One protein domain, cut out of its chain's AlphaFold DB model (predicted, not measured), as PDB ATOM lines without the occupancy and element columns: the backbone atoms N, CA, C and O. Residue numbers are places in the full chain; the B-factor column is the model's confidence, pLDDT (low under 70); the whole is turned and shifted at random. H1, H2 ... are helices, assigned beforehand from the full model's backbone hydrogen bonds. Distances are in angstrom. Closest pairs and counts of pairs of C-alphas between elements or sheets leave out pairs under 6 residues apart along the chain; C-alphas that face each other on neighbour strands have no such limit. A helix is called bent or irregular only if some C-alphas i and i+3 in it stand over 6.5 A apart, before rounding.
ATOM      1  N   ARG A 255     315.887 290.472 385.432       91.12
ATOM      2  CA  ARG A 255     316.978 291.290 385.985       91.12
ATOM      3  C   ARG A 255     317.982 290.444 386.765       91.12
ATOM      4  O   ARG A 255     319.184 290.660 386.645       91.12
ATOM      5  N   LEU A 256     317.491 289.482 387.543       92.19
ATOM      6  CA  LEU A 256     318.316 288.545 388.300       92.19
ATOM      7  C   LEU A 256     319.027 287.566 387.359       92.19
ATOM      8  O   LEU A 256     320.236 287.378 387.467       92.19
ATOM      9  N   ILE A 257     318.298 286.981 386.407       90.31
ATOM     10  CA  ILE A 257     318.852 286.057 385.406       90.31
ATOM     11  C   ILE A 257     319.954 286.750 384.599       90.31
ATOM     12  O   ILE A 257     321.048 286.207 384.443       90.31
ATOM     13  N   LYS A 258     319.695 287.978 384.141       87.31
ATOM     14  CA  LYS A 258     320.663 288.806 383.426       87.31
ATOM     15  C   LYS A 258     321.886 289.117 384.286       87.31
ATOM     16  O   LYS A 258     322.997 288.934 383.811       87.31
ATOM     17  N   LEU A 259     321.703 289.505 385.551       87.81
ATOM     18  CA  LEU A 259     322.819 289.761 386.469       87.81
ATOM     19  C   LEU A 259     323.760 288.549 386.572       87.81
ATOM     20  O   LEU A 259     324.977 288.712 386.542       87.81
ATOM     21  N   TYR A 260     323.209 287.336 386.665       87.06
ATOM     22  CA  TYR A 260     324.008 286.109 386.707       87.06
ATOM     23  C   TYR A 260     324.648 285.759 385.358       87.06
ATOM     24  O   TYR A 260     325.803 285.340 385.347       87.06
ATOM     25  N   ARG A 261     323.937 285.957 384.241       83.75
ATOM     26  CA  ARG A 261     324.472 285.776 382.880       83.75
ATOM     27  C   ARG A 261     325.663 286.698 382.625       83.75
ATOM     28  O   ARG A 261     326.725 286.249 382.205       83.75
ATOM     29  N   ASP A 262     325.512 287.979 382.940       82.19
ATOM     30  CA  ASP A 262     326.552 288.987 382.747       82.19
ATOM     31  C   ASP A 262     327.767 288.676 383.637       82.19
ATOM     32  O   ASP A 262     328.907 288.710 383.181       82.19
ATOM     33  N   ALA A 263     327.536 288.244 384.880       79.06
ATOM     34  CA  ALA A 263     328.595 287.807 385.788       79.06
ATOM     35  C   ALA A 263     329.290 286.498 385.375       79.06
ATOM     36  O   ALA A 263     330.383 286.212 385.862       79.06
ATOM     37  N   ALA A 264     328.664 285.683 384.526       76.31
ATOM     38  CA  ALA A 264     329.272 284.496 383.927       76.31
ATOM     39  C   ALA A 264     330.041 284.817 382.630       76.31
ATOM     40  O   ALA A 264     330.633 283.922 382.039       76.31
ATOM     41  N   GLY A 265     330.070 286.084 382.196       67.56
ATOM     42  CA  GLY A 265     330.718 286.489 380.946       67.56
ATOM     43  C   GLY A 265     329.829 286.336 379.711       67.56
ATOM     44  O   GLY A 265     330.353 286.231 378.608       67.56
ATOM     45  N   GLY A 266     328.504 286.336 379.884       60.53
ATOM     46  CA  GLY A 266     327.529 286.290 378.789       60.53
ATOM     47  C   GLY A 266     326.914 284.911 378.537       60.53
ATOM     48  O   GLY A 266     325.932 284.824 377.803       60.53
ATOM     49  N   GLU A 267     327.418 283.851 379.176       56.56
ATOM     50  CA  GLU A 267     326.828 282.510 379.095       56.56
ATOM     51  C   GLU A 267     325.528 282.421 379.907       56.56
ATOM     52  O   GLU A 267     325.446 282.874 381.054       56.56
ATOM     53  N   CYS A 268     324.477 281.858 379.303       52.91
ATOM     54  CA  CYS A 268     323.179 281.736 379.954       52.91
ATOM     55  C   CYS A 268     323.228 280.638 381.032       52.91
ATOM     56  O   CYS A 268     323.512 279.492 380.700       52.91
ATOM     57  N   PRO A 269     322.885 280.934 382.301       54.59
ATOM     58  CA  PRO A 269     322.809 279.912 383.345       54.59
ATOM     59  C   PRO A 269     321.574 279.003 383.214       54.59
ATOM     60  O   PRO A 269     321.422 278.078 384.003       54.59
ATOM     61  N   ILE A 270     320.675 279.290 382.264       49.12
ATOM     62  CA  ILE A 270     319.454 278.524 382.003       49.12
ATOM     63  C   ILE A 270     319.732 277.623 380.801       49.12
ATOM     64  O   ILE A 270     319.782 278.108 379.670       49.12
ATOM     65  N   VAL A 271     319.928 276.331 381.054       48.47
ATOM     66  CA  VAL A 271     320.012 275.302 380.011       48.47
ATOM     67  C   VAL A 271     318.579 274.952 379.604       48.47
ATOM     68  O   VAL A 271     317.851 274.354 380.389       48.47
ATOM     69  N   LEU A 272     318.145 275.368 378.410       41.88
ATOM     70  CA  LEU A 272     316.781 275.113 377.914       41.88
ATOM     71  C   LEU A 272     316.648 273.804 377.109       41.88
ATOM     72  O   LEU A 272     315.537 273.449 376.732       41.88
ATOM     73  N   SER A 273     317.733 273.053 376.877       36.25
ATOM     74  CA  SER A 273     317.680 271.674 376.360       36.25
ATOM     75  C   SER A 273     319.017 270.937 376.562       36.25
ATOM     76  O   SER A 273     320.076 271.561 376.609       36.25
ATOM     77  N   GLN A 274     318.975 269.604 376.706       36.41
ATOM     78  CA  GLN A 274     320.148 268.743 376.963       36.41
ATOM     79  C   GLN A 274     321.108 268.599 375.764       36.41
ATOM     80  O   GLN A 274     322.213 268.084 375.932       36.41
ATOM     81  N   ARG A 286     329.621 283.482 392.051       65.12
ATOM     82  CA  ARG A 286     329.539 284.008 393.412       65.12
ATOM     83  C   ARG A 286     329.931 285.470 393.353       65.12
ATOM     84  O   ARG A 286     331.075 285.777 393.033       65.12
ATOM     85  N   PHE A 287     328.997 286.347 393.694       74.38
ATOM     86  CA  PHE A 287     329.269 287.774 393.782       74.38
ATOM     87  C   PHE A 287     330.198 288.075 394.964       74.38
ATOM     88  O   PHE A 287     329.929 287.670 396.101       74.38
ATOM     89  N   GLY A 288     331.306 288.753 394.673       72.69
ATOM     90  CA  GLY A 288     332.251 289.261 395.659       72.69
ATOM     91  C   GLY A 288     332.010 290.734 396.000       72.69
ATOM     92  O   GLY A 288     331.390 291.482 395.240       72.69
ATOM     93  N   CYS A 289     332.542 291.160 397.147       84.88
ATOM     94  CA  CYS A 289     332.708 292.579 397.441       84.88
ATOM     95  C   CYS A 289     333.833 293.166 396.575       84.88
ATOM     96  O   CYS A 289     334.846 292.509 396.339       84.88
ATOM     97  N   TRP A 290     333.698 294.420 396.136       85.62
ATOM     98  CA  TRP A 290     334.686 295.054 395.246       85.62
ATOM     99  C   TRP A 290     336.015 295.373 395.945       85.62
ATOM    100  O   TRP A 290     337.018 295.636 395.289       85.62
ATOM    101  N   THR A 291     336.036 295.324 397.279       87.56
ATOM    102  CA  THR A 291     337.238 295.472 398.110       87.56
ATOM    103  C   THR A 291     337.883 294.133 398.484       87.56
ATOM    104  O   THR A 291     338.772 294.093 399.336       87.56
ATOM    105  N   CYS A 292     337.421 293.011 397.914       85.19
ATOM    106  CA  CYS A 292     337.889 291.686 398.306       85.19
ATOM    107  C   CYS A 292     339.365 291.472 397.951       85.19
ATOM    108  O   CYS A 292     339.739 291.460 396.784       85.19
ATOM    109  N   THR A 293     340.182 291.204 398.967       85.94
ATOM    110  CA  THR A 293     341.605 290.850 398.824       85.94
ATOM    111  C   THR A 293     341.872 289.351 398.980       85.94
ATOM    112  O   THR A 293     343.014 288.909 398.914       85.94
ATOM    113  N   VAL A 294     340.830 288.546 399.224       83.44
ATOM    114  CA  VAL A 294     340.959 287.093 399.452       83.44
ATOM    115  C   VAL A 294     341.138 286.327 398.143       83.44
ATOM    116  O   VAL A 294     341.753 285.263 398.133       83.44
ATOM    117  N   VAL A 295     340.562 286.838 397.056       79.19
ATOM    118  CA  VAL A 295     340.659 286.254 395.717       79.19
ATOM    119  C   VAL A 295     341.516 287.155 394.844       79.19
ATOM    120  O   VAL A 295     341.388 288.372 394.893       79.19
ATOM    121  N   GLU A 296     342.385 286.551 394.043       71.81
ATOM    122  CA  GLU A 296     343.295 287.296 393.170       71.81
ATOM    123  C   GLU A 296     342.566 287.897 391.958       71.81
ATOM    124  O   GLU A 296     342.882 288.994 391.505       71.81
ATOM    125  N   LYS A 297     341.556 287.186 391.440       72.38
ATOM    126  CA  LYS A 297     340.726 287.625 390.315       72.38
ATOM    127  C   LYS A 297     339.254 287.400 390.626       72.38
ATOM    128  O   LYS A 297     338.821 286.264 390.824       72.38
ATOM    129  N   ASP A 298     338.483 288.482 390.624       75.38
ATOM    130  CA  ASP A 298     337.028 288.409 390.696       75.38
ATOM    131  C   ASP A 298     336.461 288.100 389.303       75.38
ATOM    132  O   ASP A 298     336.393 288.965 388.426       75.38
ATOM    133  N   LYS A 299     336.067 286.836 389.097       76.75
ATOM    134  CA  LYS A 299     335.473 286.368 387.836       76.75
ATOM    135  C   LYS A 299     334.142 287.056 387.528       76.75
ATOM    136  O   LYS A 299     333.869 287.317 386.363       76.75
ATOM    137  N   SER A 300     333.340 287.368 388.550       74.69
ATOM    138  CA  SER A 300     332.043 288.027 388.364       74.69
ATOM    139  C   SER A 300     332.227 289.457 387.866       74.69
ATOM    140  O   SER A 300     331.571 289.879 386.916       74.69
ATOM    141  N   LEU A 301     333.207 290.169 388.430       77.25
ATOM    142  CA  LEU A 301     333.588 291.501 387.977       77.25
ATOM    143  C   LEU A 301     334.151 291.476 386.553       77.25
ATOM    144  O   LEU A 301     333.781 292.322 385.746       77.25
ATOM    145  N   GLN A 302     334.997 290.496 386.224       76.50
ATOM    146  CA  GLN A 302     335.482 290.307 384.852       76.50
ATOM    147  C   GLN A 302     334.334 290.037 383.875       76.50
ATOM    148  O   GLN A 302     334.306 290.634 382.803       76.50
ATOM    149  N   GLY A 303     333.353 289.218 384.263       76.12
ATOM    150  CA  GLY A 303     332.132 289.004 383.487       76.12
ATOM    151  C   GLY A 303     331.381 290.310 383.216       76.12
ATOM    152  O   GLY A 303     331.050 290.605 382.067       76.12
ATOM    153  N   PHE A 304     331.198 291.156 384.236       78.44
ATOM    154  CA  PHE A 304     330.556 292.471 384.078       78.44
ATOM    155  C   PHE A 304     331.333 293.443 383.181       78.44
ATOM    156  O   PHE A 304     330.732 294.289 382.516       78.44
ATOM    157  N   VAL A 305     332.665 293.356 383.166       77.31
ATOM    158  CA  VAL A 305     333.502 294.143 382.249       77.31
ATOM    159  C   VAL A 305     333.343 293.636 380.814       77.31
ATOM    160  O   VAL A 305     333.126 294.441 379.911       77.31
ATOM    161  N   ASN A 306     333.392 292.317 380.616       71.50
ATOM    162  CA  ASN A 306     333.331 291.684 379.297       71.50
ATOM    163  C   ASN A 306     331.946 291.793 378.640       71.50
ATOM    164  O   ASN A 306     331.856 291.881 377.423       71.50
ATOM    165  N   SER A 307     330.874 291.841 379.433       64.62
ATOM    166  CA  SER A 307     329.489 292.047 378.970       64.62
ATOM    167  C   SER A 307     329.144 293.518 378.671       64.62
ATOM    168  O   SER A 307     327.973 293.882 378.581       64.62
ATOM    169  N   GLU A 308     330.155 294.389 378.552       65.00
ATOM    170  CA  GLU A 308     330.055 295.836 378.298       65.00
ATOM    171  C   GLU A 308     329.273 296.658 379.343       65.00
ATOM    172  O   GLU A 308     329.116 297.877 379.202       65.00
ATOM    173  N   LEU A 309     328.827 296.040 380.438       63.59
ATOM    174  CA  LEU A 309     328.007 296.700 381.452       63.59
ATOM    175  C   LEU A 309     328.806 297.758 382.231       63.59
ATOM    176  O   LEU A 309     328.280 298.820 382.565       63.59
ATOM    177  N   LEU A 310     330.102 297.503 382.443       61.72
ATOM    178  CA  LEU A 310     331.056 298.479 382.980       61.72
ATOM    179  C   LEU A 310     331.856 299.211 381.893       61.72
ATOM    180  O   LEU A 310     332.426 300.265 382.178       61.72
ATOM    181  N   ALA A 311     331.875 298.726 380.645       58.06
ATOM    182  CA  ALA A 311     332.634 299.357 379.560       58.06
ATOM    183  C   ALA A 311     332.199 300.814 379.317       58.06
ATOM    184  O   ALA A 311     333.041 301.681 379.088       58.06
ATOM    185  N   LYS A 312     330.905 301.121 379.495       55.97
ATOM    186  CA  LYS A 312     330.363 302.492 379.394       55.97
ATOM    187  C   LYS A 312     330.914 303.468 380.442       55.97
ATOM    188  O   LYS A 312     330.916 304.674 380.200       55.97
ATOM    189  N   LEU A 313     331.376 302.980 381.596       55.19
ATOM    190  CA  LEU A 313     332.014 303.820 382.621       55.19
ATOM    191  C   LEU A 313     333.466 304.159 382.256       55.19
ATOM    192  O   LEU A 313     333.953 305.226 382.626       55.19
ATOM    193  N   PHE A 314     334.141 303.289 381.499       52.31
ATOM    194  CA  PHE A 314     335.536 303.475 381.090       52.31
ATOM    195  C   PHE A 314     335.691 304.111 379.700       52.31
ATOM    196  O   PHE A 314     336.707 304.755 379.445       52.31
TER     197      PHE A 314
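What this domain is: This is residues 255 to 274 and 286 to 314 of the 319 residues of the protein "DNA phosphorothioation system sulfurtransferase DndC" of Hydrogenophilales bacterium CG18_big_fil_WC_8_21_14_2_50_58_12 (UniProt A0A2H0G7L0). Two short helices meet at a right angle, the last residue of H1 coming up to the side of H2, and a single small helical turn, H3, follows beyond the end of H2. Loops make up the rest: residues 291 to 297 stick out as a loop before H2, and residues 266 to 274 lead away from the corner to a cut in the chain. The printed part has 49 residues with three named helices, in the order H1, H2, H3, and no named strand. The class is all helix, though under half of the residues, 21 of the 49, are in named elements. The whole is only just loose, close to compact, with a radius of gyration of the C-alphas of 12.0 A and spans of 38 by 26 by 16 A.

Where its parts are: Begin with H1, the longest helix by residues, at residues 255 to 263. Find C-alpha 255 at (316.978, 291.290, 385.985); from there the helix runs 12.1 A to C-alpha 263 at (328.595, 287.807, 385.788). Look next at residues 299 to 306, which are H2, 10.3 A from first to last C-alpha. H3 holds residues 311 to 314, spans 5.3 A and ends at C-alpha 314, at (335.536, 303.475, 381.090). None of these helices is bent or irregular.

How they stand to each other: Start at the end of H1: it touches H2, with 9 pairs of C-alphas within 8 A. The closest C-alphas of the two are those of Ala 263 and Ser 300, 4.3 A apart. Their lines are about perpendicular, at 87 degrees, and their centres are 11.2 A apart. Move on along H2 to Val 305: its C-alpha and that of Ala 311 are the closest of H2 and H3, 5.9 A apart, and these two helices are close but not clearly touching. H1 and H3 are apart. In the backbones of H1 and H2 every O i to N i+4 pair is within hydrogen-bond range; H3, with 4 residues, is too short for such a pair, and its one O i to N i+3 pair is within range.

The domain as a whole: The two C-alphas farthest apart are those of Gln 274 and Phe 314, at 38.2 A. Residues 275 to 285 are not printed, and across this cut C-alphas 274 and 286 are 24.3 A apart. The link from H1 to H2 runs across the cut; the link from H2 to H3, 4 residues, is tight. Look at residues 286 to 298 for a long stretch with no named element, in which residues 291 to 297 stand free. The mean pLDDT of the printed part is 70.8; it is under 70 at residues 265 to 274, residue 286 and residues 307 to 314, and H3 has a mean of 55.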